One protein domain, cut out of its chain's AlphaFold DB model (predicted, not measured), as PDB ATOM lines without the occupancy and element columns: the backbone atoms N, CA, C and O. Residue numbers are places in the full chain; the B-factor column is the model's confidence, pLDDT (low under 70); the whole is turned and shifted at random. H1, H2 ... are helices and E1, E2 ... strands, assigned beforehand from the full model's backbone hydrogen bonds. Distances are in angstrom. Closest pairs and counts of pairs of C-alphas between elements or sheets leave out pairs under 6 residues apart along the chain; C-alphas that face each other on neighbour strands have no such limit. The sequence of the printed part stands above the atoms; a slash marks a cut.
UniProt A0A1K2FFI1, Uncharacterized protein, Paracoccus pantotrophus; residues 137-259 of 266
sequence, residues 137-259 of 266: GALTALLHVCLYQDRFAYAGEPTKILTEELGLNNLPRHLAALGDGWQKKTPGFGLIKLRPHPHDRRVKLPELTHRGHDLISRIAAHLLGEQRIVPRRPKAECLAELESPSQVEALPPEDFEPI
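Overview. This is residues 137 to 259 of the 266 residues of an uncharacterized protein of Paracoccus pantotrophus (UniProt A0A1K2FFI1). Two unequal lobes lie side by side: in the larger, the hairpin of E2 and E3 is covered by the short helices H1, H2, H3 and H4, and the smaller holds the strand pair E4 and E5 with H6 and H7. The long helix H5 leads away from the end of E3, the chain folds back through residues 225 to 231 into the smaller lobe, and H7 meets H2 between the lobes. The printed part has 123 residues with seven named helices and five named strands, in the order H1 H2 H3 H4 E1 E2 E3 H5 E4 H6 H7 E5; the class is mixed, helices and strands. Both two-stranded sheets, E2 - E3 and E4 - E5, are antiparallel. The whole is compact, with a radius of gyration of the C-alphas of 14.8 A and spans of 42 by 38 by 26 A.

Along the chain. E2 is residues 192 to 196, 13.1 A long, and E3 residues 204 to 208, 13.0 A. H1, residues 137 to 147, spans 15.3 A from C-alpha 137 at (90.015, -14.639, -69.470). H2 is residues 149 to 154, H3 159 to 166 with 10.7 A, H4 171 to 178 with 10.5 A, and E1 181 to 183. H5, residues 210 to 224, runs 20.8 A to C-alpha 224 at (66.116, -11.843, -67.631). E4 is residues 232 to 234, H6 236 to 241, H7 245 to 250, and E5 256 to 258, ending at C-alpha 258 at (66.913, -30.077, -62.017).

Arrangement. In the hairpin of E2 and E3, N 193 and O 207 are 2.8 A apart, within hydrogen-bond range. The closest C-alphas of H2 and E3 are those of Ala 153 and Glu 207, 5.5 A; of H1 and E3, those of Val 145 and Pro 206, 6.8 A. H1 touches H4, Ala 138 to His 174 at 4.7 A between C-alphas, about perpendicular at 83 degrees. H1 also touches H3, with C-alphas 141 and 166 closest at 7.5 A. H5 and H1 are close but not clearly touching, Cys 146 to Ile 216 at 8.0 A between C-alphas. E1 pairs with no named strand; its residues pair antiparallel with residues 186 to 187. H2 touches H7 at a steep tilt of 61 degrees, opposite ways, with C-alphas 150 and 245 closest at 5.5 A. H6 and H7 are close but not clearly touching, C-alphas 239 and 248 being closest at 7.9 A. Between E4 and E5, N 257 and O 233 are 2.8 A apart, within hydrogen-bond range. Every O i to N i+4 pair is within range in H1 to H5, against 1 of 2 in H6 and 0 of 2 in H7, where 2 of 3 O i to N i+3 pairs are.

Size, cuts and confidence. The two C-alphas farthest apart, those of Lys 185 and Pro 252, are 44.2 A apart. The printed part has no cut and no long link. Mean pLDDT of the printed part is 84.1; residues 182 to 185 and residue 245 are under 70.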
ATOM      1  N   GLY A 137      89.765 -13.355 -68.813       91.06
ATOM      2  CA  GLY A 137      90.015 -14.639 -69.470       91.06
ATOM      3  C   GLY A 137      89.311 -15.804 -68.772       91.06
ATOM      4  O   GLY A 137      88.676 -16.618 -69.438       91.06
ATOM      5  N   ALA A 138      89.353 -15.853 -67.435       92.56
ATOM      6  CA  ALA A 138      88.655 -16.882 -66.666       92.56
ATOM      7  C   ALA A 138      87.130 -16.719 -66.738       92.56
ATOM      8  O   ALA A 138      86.442 -17.702 -66.987       92.56
ATOM      9  N   LEU A 139      86.596 -15.498 -66.617       93.81
ATOM     10  CA  LEU A 139      85.159 -15.264 -66.794       93.81
ATOM     11  C   LEU A 139      84.697 -15.661 -68.206       93.81
ATOM     12  O   LEU A 139      83.684 -16.335 -68.357       93.81
ATOM     13  N   THR A 140      85.460 -15.299 -69.241       91.56
ATOM     14  CA  THR A 140      85.139 -15.671 -70.627       91.56
ATOM     15  C   THR A 140      85.130 -17.191 -70.803       91.56
ATOM     16  O   THR A 140      84.202 -17.723 -71.401       91.56
ATOM     17  N   ALA A 141      86.118 -17.896 -70.240       91.25
ATOM     18  CA  ALA A 141      86.157 -19.355 -70.267       91.25
ATOM     19  C   ALA A 141      84.967 -19.980 -69.521       91.25
ATOM     20  O   ALA A 141      84.366 -20.915 -70.037       91.25
ATOM     21  N   LEU A 142      84.589 -19.449 -68.353       93.06
ATOM     22  CA  LEU A 142      83.427 -19.915 -67.589       93.06
ATOM     23  C   LEU A 142      82.127 -19.776 -68.392       93.06
ATOM     24  O   LEU A 142      81.372 -20.739 -68.503       93.06
ATOM     25  N   LEU A 143      81.881 -18.595 -68.968       91.25
ATOM     26  CA  LEU A 143      80.689 -18.336 -69.781       91.25
ATOM     27  C   LEU A 143      80.637 -19.254 -71.007       91.25
ATOM     28  O   LEU A 143      79.576 -19.762 -71.347       91.25
ATOM     29  N   HIS A 144      81.782 -19.506 -71.645       89.19
ATOM     30  CA  HIS A 144      81.856 -20.387 -72.811       89.19
ATOM     31  C   HIS A 144      81.635 -21.858 -72.448       89.19
ATOM     32  O   HIS A 144      80.894 -22.550 -73.136       89.19
ATOM     33  N   VAL A 145      82.216 -22.327 -71.339       88.88
ATOM     34  CA  VAL A 145      81.952 -23.675 -70.806       88.88
ATOM     35  C   VAL A 145      80.471 -23.845 -70.478       88.88
ATOM     36  O   VAL A 145      79.923 -24.909 -70.736       88.88
ATOM     37  N   CYS A 146      79.815 -22.810 -69.949       88.56
ATOM     38  CA  CYS A 146      78.381 -22.856 -69.693       88.56
ATOM     39  C   CYS A 146      77.555 -22.920 -70.983       88.56
ATOM     40  O   CYS A 146      76.639 -23.729 -71.069       88.56
ATOM     41  N   LEU A 147      77.851 -22.068 -71.971       84.31
ATOM     42  CA  LEU A 147      77.092 -22.006 -73.225       84.31
ATOM     43  C   LEU A 147      77.210 -23.288 -74.052       84.31
ATOM     44  O   LEU A 147      76.279 -23.649 -74.755       84.31
ATOM     45  N   TYR A 148      78.351 -23.969 -73.963       84.19
ATOM     46  CA  TYR A 148      78.656 -25.161 -74.751       84.19
ATOM     47  C   TYR A 148      78.886 -26.382 -73.860       84.19
ATOM     48  O   TYR A 148      79.718 -27.243 -74.166       84.19
ATOM     49  N   GLN A 149      78.165 -26.456 -72.739       80.25
ATOM     50  CA  GLN A 149      78.300 -27.550 -71.782       80.25
ATOM     51  C   GLN A 149      78.098 -28.911 -72.460       80.25
ATOM     52  O   GLN A 149      78.820 -29.855 -72.144       80.25
ATOM     53  N   ASP A 150      77.222 -28.991 -73.459       76.69
ATOM     54  CA  ASP A 150      76.943 -30.236 -74.169       76.69
ATOM     55  C   ASP A 150      78.144 -30.752 -74.964       76.69
ATOM     56  O   ASP A 150      78.485 -31.937 -74.913       76.69
ATOM     57  N   ARG A 151      78.869 -29.844 -75.619       78.69
ATOM     58  CA  ARG A 151      80.088 -30.158 -76.376       78.69
ATOM     59  C   ARG A 151      81.205 -30.648 -75.457       78.69
ATOM     60  O   ARG A 151      81.854 -31.657 -75.727       78.69
ATOM     61  N   PHE A 152      81.431 -29.964 -74.340       75.94
ATOM     62  CA  PHE A 152      82.587 -30.255 -73.489       75.94
ATOM     63  C   PHE A 152      82.308 -31.330 -72.436       75.94
ATOM     64  O   PHE A 152      83.113 -32.247 -72.267       75.94
ATOM     65  N   ALA A 153      81.183 -31.252 -71.726       72.62
ATOM     66  CA  ALA A 153      80.873 -32.170 -70.634       72.62
ATOM     67  C   ALA A 153      80.326 -33.516 -71.132       72.62
ATOM     68  O   ALA A 153      80.675 -34.552 -70.546       72.62
ATOM     69  N   TYR A 154      79.508 -33.504 -72.194       71.56
ATOM     70  CA  TYR A 154      78.818 -34.695 -72.704       71.56
ATOM     71  C   TYR A 154      79.523 -35.307 -73.920       71.56
ATOM     72  O   TYR A 154      79.869 -36.485 -73.862       71.56
ATOM     73  N   ALA A 155      79.846 -34.523 -74.955       71.81
ATOM     74  CA  ALA A 155      80.560 -35.034 -76.138       71.81
ATOM     75  C   ALA A 155      82.018 -35.408 -75.882       71.81
ATOM     76  O   ALA A 155      82.608 -36.190 -76.624       71.81
ATOM     77  N   GLY A 156      82.627 -34.775 -74.880       71.62
ATOM     78  CA  GLY A 156      84.046 -34.930 -74.615       71.62
ATOM     79  C   GLY A 156      84.956 -34.172 -75.581       71.62
ATOM     80  O   GLY A 156      86.113 -34.570 -75.742       71.62
ATOM     81  N   GLU A 157      84.480 -33.084 -76.199       78.69
ATOM     82  CA  GLU A 157      85.333 -32.252 -77.051       78.69
ATOM     83  C   GLU A 157      86.597 -31.791 -76.291       78.69
ATOM     84  O   GLU A 157      86.513 -31.329 -75.145       78.69
ATOM     85  N   PRO A 158      87.795 -31.889 -76.901       74.31
ATOM     86  CA  PRO A 158      89.019 -31.460 -76.244       74.31
ATOM     87  C   PRO A 158      89.008 -29.962 -75.933       74.31
ATOM     88  O   PRO A 158      88.710 -29.128 -76.787       74.31
ATOM     89  N   THR A 159      89.517 -29.586 -74.757       76.00
ATOM     90  CA  THR A 159      89.698 -28.175 -74.357       76.00
ATOM     91  C   THR A 159      90.629 -27.383 -75.276       76.00
ATOM     92  O   THR A 159      90.730 -26.168 -75.147       76.00
ATOM     93  N   LYS A 160      91.341 -28.034 -76.202       79.31
ATOM     94  CA  LYS A 160      92.103 -27.332 -77.240       79.31
ATOM     95  C   LYS A 160      91.184 -26.480 -78.128       79.31
ATOM     96  O   LYS A 160      91.571 -25.375 -78.484       79.31
ATOM     97  N   ILE A 161      89.963 -26.947 -78.391       80.38
ATOM     98  CA  ILE A 161      88.968 -26.213 -79.183       80.38
ATOM     99  C   ILE A 161      88.581 -24.906 -78.473       80.38
ATOM    100  O   ILE A 161      88.600 -23.847 -79.092       80.38
ATOM    101  N   LEU A 162      88.383 -24.939 -77.146       78.56
ATOM    102  CA  LEU A 162      88.169 -23.729 -76.333       78.56
ATOM    103  C   LEU A 162      89.303 -22.711 -76.486       78.56
ATOM    104  O   LEU A 162      89.054 -21.510 -76.555       78.56
ATOM    105  N   THR A 163      90.554 -23.175 -76.499       80.62
ATOM    106  CA  THR A 163      91.725 -22.297 -76.648       80.62
ATOM    107  C   THR A 163      91.677 -21.541 -77.973       80.62
ATOM    108  O   THR A 163      91.939 -20.337 -77.987       80.62
ATOM    109  N   GLU A 164      91.338 -22.240 -79.057       83.00
ATOM    110  CA  GLU A 164      91.262 -21.694 -80.415       83.00
ATOM    111  C   GLU A 164      90.074 -20.730 -80.556       83.00
ATOM    112  O   GLU A 164      90.267 -19.584 -80.960       83.00
ATOM    113  N   GLU A 165      88.875 -21.135 -80.123       83.50
ATOM    114  CA  GLU A 165      87.655 -20.315 -80.186       83.50
ATOM    115  C   GLU A 165      87.765 -19.034 -79.345       83.50
ATOM    116  O   GLU A 165      87.334 -17.955 -79.762       83.50
ATOM    117  N   LEU A 166      88.365 -19.126 -78.155       82.75
ATOM    118  CA  LEU A 166      88.488 -17.990 -77.244       82.75
ATOM    119  C   LEU A 166      89.743 -17.152 -77.486       82.75
ATOM    120  O   LEU A 166      89.838 -16.051 -76.935       82.75
ATOM    121  N   GLY A 167      90.715 -17.649 -78.258       83.06
ATOM    122  CA  GLY A 167      92.037 -17.041 -78.415       83.06
ATOM    123  C   GLY A 167      92.765 -16.876 -77.074       83.06
ATOM    124  O   GLY A 167      93.271 -15.789 -76.772       83.06
ATOM    125  N   LEU A 168      92.727 -17.910 -76.223       83.06
ATOM    126  CA  LEU A 168      93.297 -17.908 -74.868       83.06
ATOM    127  C   LEU A 168      94.545 -18.791 -74.778       83.06
ATOM    128  O   LEU A 168      94.465 -19.971 -74.455       83.06
ATOM    129  N   ASN A 169      95.725 -18.191 -74.926       79.38
ATOM    130  CA  ASN A 169      97.006 -18.915 -74.895       79.38
ATOM    131  C   ASN A 169      97.324 -19.601 -73.547       79.38
ATOM    132  O   ASN A 169      98.228 -20.427 -73.478       79.38
ATOM    133  N   ASN A 170      96.605 -19.264 -72.468       83.75
ATOM    134  CA  ASN A 170      96.819 -19.813 -71.124       83.75
ATOM    135  C   ASN A 170      95.537 -20.407 -70.509       83.75
ATOM    136  O   ASN A 170      95.284 -20.276 -69.309       83.75
ATOM    137  N   LEU A 171      94.709 -21.052 -71.337       87.31
ATOM    138  CA  LEU A 171      93.465 -21.685 -70.898       87.31
ATOM    139  C   LEU A 171      93.640 -22.622 -69.682       87.31
ATOM    140  O   LEU A 171      92.839 -22.497 -68.755       87.31
ATOM    141  N   PRO A 172      94.675 -23.487 -69.578       87.88
ATOM    142  CA  PRO A 172      94.845 -24.351 -68.406       87.88
ATOM    143  C   PRO A 172      94.937 -23.583 -67.083       87.88
ATOM    144  O   PRO A 172      94.397 -24.027 -66.072       87.88
ATOM    145  N   ARG A 173      95.575 -22.403 -67.078       88.69
ATOM    146  CA  ARG A 173      95.643 -21.545 -65.889       88.69
ATOM    147  C   ARG A 173      94.288 -20.943 -65.540       88.69
ATOM    148  O   ARG A 173      93.955 -20.873 -64.361       88.69
ATOM    149  N   HIS A 174      93.502 -20.546 -66.539       90.88
ATOM    150  CA  HIS A 174      92.140 -20.059 -66.322       90.88
ATOM    151  C   HIS A 174      91.221 -21.160 -65.785       90.88
ATOM    152  O   HIS A 174      90.544 -20.937 -64.788       90.88
ATOM    153  N   LEU A 175      91.248 -22.356 -66.378       90.44
ATOM    154  CA  LEU A 175      90.439 -23.492 -65.922       90.44
ATOM    155  C   LEU A 175      90.797 -23.910 -64.494       90.44
ATOM    156  O   LEU A 175      89.916 -24.157 -63.677       90.44
ATOM    157  N   ALA A 176      92.082 -23.937 -64.161       90.00
ATOM    158  CA  ALA A 176      92.510 -24.238 -62.804       90.00
ATOM    159  C   ALA A 176      92.100 -23.143 -61.804       90.00
ATOM    160  O   ALA A 176      91.664 -23.479 -60.711       90.00
ATOM    161  N   ALA A 177      92.162 -21.856 -62.168       92.25
ATOM    162  CA  ALA A 177      91.636 -20.780 -61.320       92.25
ATOM    163  C   ALA A 177      90.119 -20.902 -61.095       92.25
ATOM    164  O   ALA A 177      89.643 -20.648 -59.994       92.25
ATOM    165  N   LEU A 178      89.363 -21.318 -62.115       94.06
ATOM    166  CA  LEU A 178      87.926 -21.579 -62.001       94.06
ATOM    167  C   LEU A 178      87.605 -22.823 -61.160       94.06
ATOM    168  O   LEU A 178      86.535 -22.868 -60.563       94.06
ATOM    169  N   GLY A 179      88.487 -23.825 -61.134       93.38
ATOM    170  CA  GLY A 179      88.314 -25.065 -60.376       93.38
ATOM    171  C   GLY A 179      88.978 -25.033 -59.004       93.38
ATOM    172  O   GLY A 179      88.705 -24.138 -58.208       93.38
ATOM    173  N   ASP A 180      89.846 -26.010 -58.733       86.94
ATOM    174  CA  ASP A 180      90.474 -26.217 -57.415       86.94
ATOM    175  C   ASP A 180      91.689 -25.307 -57.147       86.94
ATOM    176  O   ASP A 180      92.194 -25.237 -56.026       86.94
ATOM    177  N   GLY A 181      92.163 -24.579 -58.158       84.44
ATOM    178  CA  GLY A 181      93.344 -23.720 -58.088       84.44
ATOM    179  C   GLY A 181      94.585 -24.320 -58.752       84.44
ATOM    180  O   GLY A 181      94.615 -25.470 -59.185       84.44
ATOM    181  N   TRP A 182      95.642 -23.506 -58.864       67.75
ATOM    182  CA  TRP A 182      96.920 -23.913 -59.476       67.75
ATOM    183  C   TRP A 182      97.864 -24.598 -58.476       67.75
ATOM    184  O   TRP A 182      98.737 -25.370 -58.865       67.75
ATOM    185  N   GLN A 183      97.728 -24.276 -57.186       63.12
ATOM    186  CA  GLN A 183      98.615 -24.709 -56.103       63.12
ATOM    187  C   GLN A 183      97.852 -24.718 -54.773       63.12
ATOM    188  O   GLN A 183      96.924 -23.934 -54.597       63.12
ATOM    189  N   LYS A 184      98.313 -25.503 -53.783       60.50
ATOM    190  CA  LYS A 184      97.726 -25.561 -52.421       60.50
ATOM    191  C   LYS A 184      97.528 -24.191 -51.746       60.50
ATOM    192  O   LYS A 184      96.730 -24.090 -50.825       60.50
ATOM    193  N   LYS A 185      98.283 -23.163 -52.154       67.38
ATOM    194  CA  LYS A 185      98.253 -21.813 -51.565       67.38
ATOM    195  C   LYS A 185      97.295 -20.843 -52.256       67.38
ATOM    196  O   LYS A 185      97.034 -19.780 -51.707       67.38
ATOM    197  N   THR A 186      96.799 -21.170 -53.445       75.81
ATOM    198  CA  THR A 186      95.870 -20.308 -54.182       75.81
ATOM    199  C   THR A 186      94.653 -21.144 -54.540       75.81
ATOM    200  O   THR A 186      94.646 -21.748 -55.617       75.81
ATOM    201  N   PRO A 187      93.677 -21.245 -53.616       84.88
ATOM    202  CA  PRO A 187      92.447 -21.967 -53.894       84.88
ATOM    203  C   PRO A 187      91.764 -21.335 -55.107       84.88
ATOM    204  O   PRO A 187      91.751 -20.110 -55.257       84.88
ATOM    205  N   GLY A 188      91.257 -22.177 -56.000       90.81
ATOM    206  CA  GLY A 188      90.415 -21.717 -57.096       90.81
ATOM    207  C   GLY A 188      89.004 -21.376 -56.618       90.81
ATOM    208  O   GLY A 188      88.660 -21.531 -55.445       90.81
ATOM    209  N   PHE A 189      88.174 -20.888 -57.535       93.44
ATOM    210  CA  PHE A 189      86.818 -20.435 -57.218       93.44
ATOM    211  C   PHE A 189      85.820 -21.591 -57.025       93.44
ATOM    212  O   PHE A 189      84.718 -21.374 -56.515       93.44
ATOM    213  N   GLY A 190      86.180 -22.820 -57.412       93.38
ATOM    214  CA  GLY A 190      85.306 -23.989 -57.304       93.38
ATOM    215  C   GLY A 190      84.049 -23.895 -58.173       93.38
ATOM    216  O   GLY A 190      83.020 -24.465 -57.820       93.38
ATOM    217  N   LEU A 191      84.107 -23.156 -59.284       94.50
ATOM    218  CA  LEU A 191      83.012 -22.937 -60.237       94.50
ATOM    219  C   LEU A 191      82.958 -24.016 -61.323       94.50
ATOM    220  O   LEU A 191      81.889 -24.303 -61.854       94.50
ATOM    221  N   ILE A 192      84.096 -24.638 -61.637       93.19
ATOM    222  CA  ILE A 192      84.166 -25.783 -62.551       93.19
ATOM    223  C   ILE A 192      84.909 -26.953 -61.908       93.19
ATOM    224  O   ILE A 192      85.722 -26.771 -61.007       93.19
ATOM    225  N   LYS A 193      84.670 -28.159 -62.407       91.38
ATOM    226  CA  LYS A 193      85.478 -29.352 -62.146       91.38
ATOM    227  C   LYS A 193      86.026 -29.881 -63.467       91.38
ATOM    228  O   LYS A 193      85.403 -29.725 -64.515       91.38
ATOM    229  N   LEU A 194      87.197 -30.512 -63.417       88.88
ATOM    230  CA  LEU A 194      87.848 -31.104 -64.587       88.88
ATOM    231  C   LEU A 194      87.742 -32.630 -64.530       88.88
ATOM    232  O   LEU A 194      88.523 -33.298 -63.847       88.88
ATOM    233  N   ARG A 195      86.783 -33.195 -65.263       86.12
ATOM    234  CA  ARG A 195      86.581 -34.647 -65.348       86.12
ATOM    235  C   ARG A 195      87.544 -35.256 -66.378       86.12
ATOM    236  O   ARG A 195      87.751 -34.659 -67.429       86.12
ATOM    237  N   PRO A 196      88.167 -36.422 -66.131       83.06
ATOM    238  CA  PRO A 196      88.913 -37.119 -67.178       83.06
ATOM    239  C   PRO A 196      87.967 -37.620 -68.278       83.06
ATOM    240  O   PRO A 196      86.881 -38.121 -67.975       83.06
ATOM    241  N   HIS A 197      88.390 -37.532 -69.540       81.44
ATOM    242  CA  HIS A 197      87.639 -38.116 -70.648       81.44
ATOM    243  C   HIS A 197      87.585 -39.656 -70.502       81.44
ATOM    244  O   HIS A 197      88.611 -40.264 -70.169       81.44
ATOM    245  N   PRO A 198      86.430 -40.312 -70.740       77.38
ATOM    246  CA  PRO A 198      86.270 -41.757 -70.526       77.38
ATOM    247  C   PRO A 198      87.247 -42.621 -71.331       77.38
ATOM    248  O   PRO A 198      87.781 -43.598 -70.811       77.38
ATOM    249  N   HIS A 199      87.514 -42.228 -72.581       78.69
ATOM    250  CA  HIS A 199      88.368 -42.979 -73.510       78.69
ATOM    251  C   HIS A 199      89.821 -42.482 -73.565       78.69
ATOM    252  O   HIS A 199      90.679 -43.174 -74.100       78.69
ATOM    253  N   ASP A 200      90.119 -41.311 -72.986       79.94
ATOM    254  CA  ASP A 200      91.484 -40.775 -72.914       79.94
ATOM    255  C   ASP A 200      91.676 -39.955 -71.632       79.94
ATOM    256  O   ASP A 200      91.374 -38.767 -71.559       79.94
ATOM    257  N   ARG A 201      92.254 -40.575 -70.600       81.38
ATOM    258  CA  ARG A 201      92.447 -39.930 -69.290       81.38
ATOM    259  C   ARG A 201      93.358 -38.694 -69.323       81.38
ATOM    260  O   ARG A 201      93.401 -37.966 -68.323       81.38
ATOM    261  N   ARG A 202      94.098 -38.467 -70.417       79.69
ATOM    262  CA  ARG A 202      94.942 -37.279 -70.614       79.69
ATOM    263  C   ARG A 202      94.108 -36.043 -70.945       79.69
ATOM    264  O   ARG A 202      94.517 -34.940 -70.594       79.69
ATOM    265  N   VAL A 203      92.938 -36.223 -71.556       80.50
ATOM    266  CA  VAL A 203      92.003 -35.138 -71.860       80.50
ATOM    267  C   VAL A 203      91.164 -34.822 -70.620       80.50
ATOM    268  O   VAL A 203      90.646 -35.714 -69.942       80.50
ATOM    269  N   LYS A 204      91.055 -33.531 -70.300       83.19
ATOM    270  CA  LYS A 204      90.242 -33.010 -69.198       83.19
ATOM    271  C   LYS A 204      89.046 -32.266 -69.766       83.19
ATOM    272  O   LYS A 204      89.221 -31.418 -70.629       83.19
ATOM    273  N   LEU A 205      87.863 -32.573 -69.254       85.62
ATOM    274  CA  LEU A 205      86.590 -32.015 -69.679       85.62
ATOM    275  C   LEU A 205      86.074 -31.073 -68.588       85.62
ATOM    276  O   LEU A 205      85.850 -31.535 -67.461       85.62
ATOM    277  N   PRO A 206      85.948 -29.766 -68.866       88.69
ATOM    278  CA  PRO A 206      85.394 -28.821 -67.915       88.69
ATOM    279  C   PRO A 206      83.880 -28.997 -67.814       88.69
ATOM    280  O   PRO A 206      83.176 -29.072 -68.815       88.69
ATOM    281  N   GLU A 207      83.389 -29.033 -66.584       88.00
ATOM    282  CA  GLU A 207      81.967 -29.096 -66.254       88.00
ATOM    283  C   GLU A 207      81.707 -28.116 -65.110       88.00
ATOM    284  O   GLU A 207      82.545 -27.981 -64.212       88.00
ATOM    285  N   LEU A 208      80.562 -27.434 -65.113       89.94
ATOM    286  CA  LEU A 208      80.176 -26.579 -63.993       89.94
ATOM    287  C   LEU A 208      80.015 -27.415 -62.712       89.94
ATOM    288  O   LEU A 208      79.508 -28.538 -62.717       89.94
ATOM    289  N   THR A 209      80.461 -26.869 -61.583       90.62
ATOM    290  CA  THR A 209      80.096 -27.404 -60.263       90.62
ATOM    291  C   THR A 209      78.694 -26.929 -59.883       90.62
ATOM    292  O   THR A 209      78.108 -26.080 -60.554       90.62
ATOM    293  N   HIS A 210      78.169 -27.404 -58.750       86.94
ATOM    294  CA  HIS A 210      76.954 -26.827 -58.171       86.94
ATOM    295  C   HIS A 210      77.077 -25.307 -57.972       86.94
ATOM    296  O   HIS A 210      76.177 -24.560 -58.339       86.94
ATOM    297  N   ARG A 211      78.220 -24.845 -57.448       90.12
ATOM    298  CA  ARG A 211      78.484 -23.417 -57.247       90.12
ATOM    299  C   ARG A 211      78.540 -22.657 -58.574       90.12
ATOM    300  O   ARG A 211      77.995 -21.564 -58.669       90.12
ATOM    301  N   GLY A 212      79.159 -23.242 -59.601       92.38
ATOM    302  CA  GLY A 212      79.161 -22.677 -60.952       92.38
ATOM    303  C   GLY A 212      77.753 -22.522 -61.519       92.38
ATOM    304  O   GLY A 212      77.402 -21.450 -62.001       92.38
ATOM    305  N   HIS A 213      76.926 -23.566 -61.409       90.69
ATOM    306  CA  HIS A 213      75.529 -23.518 -61.837       90.69
ATOM    307  C   HIS A 213      74.712 -22.476 -61.070       90.69
ATOM    308  O   HIS A 213      73.940 -21.750 -61.693       90.69
ATOM    309  N   ASP A 214      74.887 -22.371 -59.751       90.50
ATOM    310  CA  ASP A 214      74.206 -21.366 -58.933       90.50
ATOM    311  C   ASP A 214      74.564 -19.935 -59.361       90.50
ATOM    312  O   ASP A 214      73.670 -19.129 -59.624       90.50
ATOM    313  N   LEU A 215      75.860 -19.643 -59.531       92.75
ATOM    314  CA  LEU A 215      76.326 -18.337 -60.001       92.75
ATOM    315  C   LEU A 215      75.734 -17.990 -61.374       92.75
ATOM    316  O   LEU A 215      75.151 -16.921 -61.538       92.75
ATOM    317  N   ILE A 216      75.836 -18.891 -62.359       92.75
ATOM    318  CA  ILE A 216      75.285 -18.632 -63.698       92.75
ATOM    319  C   ILE A 216      73.764 -18.455 -63.654       92.75
ATOM    320  O   ILE A 216      73.230 -17.590 -64.345       92.75
ATOM    321  N   SER A 217      73.064 -19.220 -62.819       90.88
ATOM    322  CA  SER A 217      71.610 -19.110 -62.687       90.88
ATOM    323  C   SER A 217      71.192 -17.772 -62.085       90.88
ATOM    324  O   SER A 217      70.241 -17.164 -62.571       90.88
ATOM    325  N   ARG A 218      71.920 -17.270 -61.075       92.00
ATOM    326  CA  ARG A 218      71.711 -15.922 -60.519       92.00
ATOM    327  C   ARG A 218      71.972 -14.833 -61.558       92.00
ATOM    328  O   ARG A 218      71.176 -13.905 -61.674       92.00
ATOM    329  N   ILE A 219      73.042 -14.973 -62.343       92.94
ATOM    330  CA  ILE A 219      73.361 -14.053 -63.444       92.94
ATOM    331  C   ILE A 219      72.227 -14.036 -64.474       92.94
ATOM    332  O   ILE A 219      71.720 -12.969 -64.817       92.94
ATOM    333  N   ALA A 220      71.806 -15.208 -64.948       91.00
ATOM    334  CA  ALA A 220      70.755 -15.333 -65.948       91.00
ATOM    335  C   ALA A 220      69.414 -14.793 -65.429       91.00
ATOM    336  O   ALA A 220      68.763 -14.022 -66.129       91.00
ATOM    337  N   ALA A 221      69.043 -15.117 -64.185       90.19
ATOM    338  CA  ALA A 221      67.821 -14.623 -63.556       90.19
ATOM    339  C   ALA A 221      67.814 -13.089 -63.501       90.19
ATOM    340  O   ALA A 221      66.852 -12.454 -63.926       90.19
ATOM    341  N   HIS A 222      68.930 -12.478 -63.091       91.56
ATOM    342  CA  HIS A 222      69.054 -11.024 -63.052       91.56
ATOM    343  C   HIS A 222      68.933 -10.380 -64.445       91.56
ATOM    344  O   HIS A 222      68.184  -9.414 -64.631       91.56
ATOM    345  N   LEU A 223      69.642 -10.926 -65.440       89.56
ATOM    346  CA  LEU A 223      69.605 -10.419 -66.815       89.56
ATOM    347  C   LEU A 223      68.207 -10.529 -67.436       89.56
ATOM    348  O   LEU A 223      67.787  -9.613 -68.142       89.56
ATOM    349  N   LEU A 224      67.474 -11.603 -67.134       87.81
ATOM    350  CA  LEU A 224      66.116 -11.843 -67.631       87.81
ATOM    351  C   LEU A 224      65.027 -11.157 -66.787       87.81
ATOM    352  O   LEU A 224      63.874 -11.093 -67.204       87.81
ATOM    353  N   GLY A 225      65.378 -10.578 -65.634       86.81
ATOM    354  CA  GLY A 225      64.402  -9.994 -64.706       86.81
ATOM    355  C   GLY A 225      63.530 -11.039 -64.008       86.81
ATOM    356  O   GLY A 225      62.424 -10.726 -63.574       86.81
ATOM    357  N   GLU A 226      64.018 -12.271 -63.909       87.81
ATOM    358  CA  GLU A 226      63.357 -13.370 -63.222       87.81
ATOM    359  C   GLU A 226      63.845 -13.474 -61.774       87.81
ATOM    360  O   GLU A 226      64.987 -13.154 -61.449       87.81
ATOM    361  N   GLN A 227      62.984 -13.965 -60.880       82.88
ATOM    362  CA  GLN A 227      63.355 -14.151 -59.475       82.88
ATOM    363  C   GLN A 227      64.341 -15.314 -59.290       82.88
ATOM    364  O   GLN A 227      65.201 -15.271 -58.412       82.88
ATOM    365  N   ARG A 228      64.194 -16.378 -60.087       81.25
ATOM    366  CA  ARG A 228      65.030 -17.572 -60.005       81.25
ATOM    367  C   ARG A 228      64.948 -18.378 -61.290       81.25
ATOM    368  O   ARG A 228      63.862 -18.769 -61.698       81.25
ATOM    369  N   ILE A 229      66.112 -18.754 -61.801       82.81
ATOM    370  CA  ILE A 229      66.253 -19.791 -62.821       82.81
ATOM    371  C   ILE A 229      66.782 -21.039 -62.127       82.81
ATOM    372  O   ILE A 229      67.753 -20.978 -61.373       82.81
ATOM    373  N   VAL A 230      66.102 -22.167 -62.314       82.38
ATOM    374  CA  VAL A 230      66.572 -23.453 -61.791       82.38
ATOM    375  C   VAL A 230      67.409 -24.106 -62.883       82.38
ATOM    376  O   VAL A 230      66.852 -24.435 -63.932       82.38
ATOM    377  N   PRO A 231      68.719 -24.312 -62.669       78.25
ATOM    378  CA  PRO A 231      69.552 -24.960 -63.663       78.25
ATOM    379  C   PRO A 231      69.083 -26.403 -63.841       78.25
ATOM    380  O   PRO A 231      68.806 -27.113 -62.867       78.25
ATOM    381  N   ARG A 232      68.982 -26.835 -65.094       81.88
ATOM    382  CA  ARG A 232      68.593 -28.197 -65.460       81.88
ATOM    383  C   ARG A 232      69.690 -28.813 -66.315       81.88
ATOM    384  O   ARG A 232      70.449 -28.096 -66.959       81.88
ATOM    385  N   ARG A 233      69.774 -30.136 -66.303       80.75
ATOM    386  CA  ARG A 233      70.677 -30.916 -67.153       80.75
ATOM    387  C   ARG A 233      69.903 -32.044 -67.828       80.75
ATOM    388  O   ARG A 233      68.929 -32.507 -67.229       80.75
ATOM    389  N   PRO A 234      70.325 -32.512 -69.007       84.25
ATOM    390  CA  PRO A 234      69.748 -33.706 -69.607       84.25
ATOM    391  C   PRO A 234      69.839 -34.902 -68.649       84.25
ATOM    392  O   PRO A 234      70.843 -35.066 -67.942       84.25
ATOM    393  N   LYS A 235      68.798 -35.736 -68.609       86.06
ATOM    394  CA  LYS A 235      68.829 -37.004 -67.868       86.06
ATOM    395  C   LYS A 235      69.883 -37.935 -68.467       86.06
ATOM    396  O   LYS A 235      70.129 -37.934 -69.672       86.06
ATOM    397  N   ALA A 236      70.490 -38.764 -67.619       82.81
ATOM    398  CA  ALA A 236      71.552 -39.680 -68.039       82.81
ATOM    399  C   ALA A 236      71.084 -40.697 -69.097       82.81
ATOM    400  O   ALA A 236      71.853 -41.023 -69.995       82.81
ATOM    401  N   GLU A 237      69.837 -41.163 -69.002       84.38
ATOM    402  CA  GLU A 237      69.210 -42.034 -70.004       84.38
ATOM    403  C   GLU A 237      69.083 -41.355 -71.373       84.38
ATOM    404  O   GLU A 237      69.526 -41.925 -72.362       84.38
ATOM    405  N   CYS A 238      68.615 -40.104 -71.426       83.56
ATOM    406  CA  CYS A 238      68.501 -39.345 -72.673       83.56
ATOM    407  C   CYS A 238      69.874 -39.104 -73.313       83.56
ATOM    408  O   CYS A 238      70.024 -39.241 -74.520       83.56
ATOM    409  N   LEU A 239      70.903 -38.806 -72.508       80.38
ATOM    410  CA  LEU A 239      72.274 -38.624 -73.004       80.38
ATOM    411  C   LEU A 239      72.857 -39.885 -73.653       80.38
ATOM    412  O   LEU A 239      73.707 -39.763 -74.530       80.38
ATOM    413  N   ALA A 240      72.440 -41.078 -73.219       78.06
ATOM    414  CA  ALA A 240      72.925 -42.336 -73.783       78.06
ATOM    415  C   ALA A 240      72.374 -42.610 -75.194       78.06
ATOM    416  O   ALA A 240      72.967 -43.396 -75.930       78.06
ATOM    417  N   GLU A 241      71.264 -41.966 -75.559       80.50
ATOM    418  CA  GLU A 241      70.577 -42.139 -76.843       80.50
ATOM    419  C   GLU A 241      70.983 -41.090 -77.889       80.50
ATOM    420  O   GLU A 241      70.642 -41.227 -79.062       80.50
ATOM    421  N   LEU A 242      71.728 -40.052 -77.493       79.00
ATOM    422  CA  LEU A 242      72.175 -39.012 -78.414       79.00
ATOM    423  C   LEU A 242      73.325 -39.504 -79.299       79.00
ATOM    424  O   LEU A 242      74.359 -39.974 -78.822       79.00
ATOM    425  N   GLU A 243      73.180 -39.299 -80.603       75.88
ATOM    426  CA  GLU A 243      74.224 -39.543 -81.601       75.88
ATOM    427  C   GLU A 243      75.227 -38.382 -81.667       75.88
ATOM    428  O   GLU A 243      76.372 -38.560 -82.087       75.88
ATOM    429  N   SER A 244      74.808 -37.174 -81.267       73.12
ATOM    430  CA  SER A 244      75.666 -35.988 -81.246       73.12
ATOM    431  C   SER A 244      75.233 -34.935 -80.211       73.12
ATOM    432  O   SER A 244      74.070 -34.885 -79.814       73.12
ATOM    433  N   PRO A 245      76.137 -34.029 -79.793       68.06
ATOM    434  CA  PRO A 245      75.877 -33.067 -78.712       68.06
ATOM    435  C   PRO A 245      74.863 -31.992 -79.081       68.06
ATOM    436  O   PRO A 245      74.121 -31.522 -78.229       68.06
ATOM    437  N   SER A 246      74.804 -31.620 -80.360       74.44
ATOM    438  CA  SER A 246      73.840 -30.646 -80.874       74.44
ATOM    439  C   SER A 246      72.390 -31.116 -80.739       74.44
ATOM    440  O   SER A 246      71.480 -30.303 -80.828       74.44
ATOM    441  N   GLN A 247      72.154 -32.414 -80.517       80.62
ATOM    442  CA  GLN A 247      70.810 -32.945 -80.288       80.62
ATOM    443  C   GLN A 247      70.287 -32.638 -78.879       80.62
ATOM    444  O   GLN A 247      69.081 -32.726 -78.667       80.62
ATOM    445  N   VAL A 248      71.150 -32.228 -77.935       79.06
ATOM    446  CA  VAL A 248      70.707 -31.807 -76.596       79.06
ATOM    447  C   VAL A 248      69.763 -30.606 -76.683       79.06
ATOM    448  O   VAL A 248      68.753 -30.581 -75.986       79.06
ATOM    449  N   GLU A 249      70.032 -29.648 -77.577       76.44
ATOM    450  CA  GLU A 249      69.177 -28.466 -77.783       76.44
ATOM    451  C   GLU A 249      67.765 -28.826 -78.278       76.44
ATOM    452  O   GLU A 249      66.828 -28.052 -78.090       76.44
ATOM    453  N   ALA A 250      67.608 -29.999 -78.899       81.25
ATOM    454  CA  ALA A 250      66.337 -30.496 -79.418       81.25
ATOM    455  C   ALA A 250      65.571 -31.377 -78.415       81.25
ATOM    456  O   ALA A 250      64.441 -31.778 -78.710       81.25
ATOM    457  N   LEU A 251      66.156 -31.688 -77.251       84.81
ATOM    458  CA  LEU A 251      65.475 -32.470 -76.224       84.81
ATOM    459  C   LEU A 251      64.282 -31.687 -75.653       84.81
ATOM    460  O   LEU A 251      64.389 -30.484 -75.386       84.81
ATOM    461  N   PRO A 252      63.140 -32.349 -75.424       86.75
ATOM    462  CA  PRO A 252      61.988 -31.700 -74.831       86.75
ATOM    463  C   PRO A 252      62.227 -31.404 -73.333       86.75
ATOM    464  O   PRO A 252      63.027 -32.075 -72.673       86.75
ATOM    465  N   PRO A 253      61.546 -30.402 -72.742       84.75
ATOM    466  CA  PRO A 253      61.799 -29.966 -71.366       84.75
ATOM    467  C   PRO A 253      61.677 -31.061 -70.295       84.75
ATOM    468  O   PRO A 253      62.281 -30.939 -69.230       84.75
ATOM    469  N   GLU A 254      60.881 -32.101 -70.515       89.12
ATOM    470  CA  GLU A 254      60.711 -33.258 -69.628       89.12
ATOM    471  C   GLU A 254      61.959 -34.142 -69.519       89.12
ATOM    472  O   GLU A 254      62.134 -34.811 -68.496       89.12
ATOM    473  N   ASP A 255      62.856 -34.087 -70.502       89.44
ATOM    474  CA  ASP A 255      64.110 -34.850 -70.547       89.44
ATOM    475  C   ASP A 255      65.247 -34.177 -69.780       89.44
ATOM    476  O   ASP A 255      66.360 -34.697 -69.684       89.44
ATOM    477  N   PHE A 256      64.945 -33.047 -69.144       87.25
ATOM    478  CA  PHE A 256      65.858 -32.340 -68.269       87.25
ATOM    479  C   PHE A 256      65.471 -32.523 -66.804       87.25
ATOM    480  O   PHE A 256      64.342 -32.254 -66.384       87.25
ATOM    481  N   GLU A 257      66.439 -32.889 -65.975       86.31
ATOM    482  CA  GLU A 257      66.291 -32.927 -64.524       86.31
ATOM    483  C   GLU A 257      66.904 -31.681 -63.865       86.31
ATOM    484  O   GLU A 257      67.903 -31.141 -64.352       86.31
ATOM    485  N   PRO A 258      66.326 -31.184 -62.756       84.81
ATOM    486  CA  PRO A 258      66.913 -30.077 -62.017       84.81
ATOM    487  C   PRO A 258      68.258 -30.492 -61.416       84.81
ATOM    488  O   PRO A 258      68.399 -31.573 -60.835       84.81
ATOM    489  N   ILE A 259      69.239 -29.598 -61.487       80.19
ATOM    490  CA  ILE A 259      70.515 -29.785 -60.805       80.19
ATOM    491  C   ILE A 259      70.265 -29.555 -59.318       80.19
ATOM    492  O   ILE A 259      70.095 -28.424 -58.858       80.19
TER     493      ILE A 259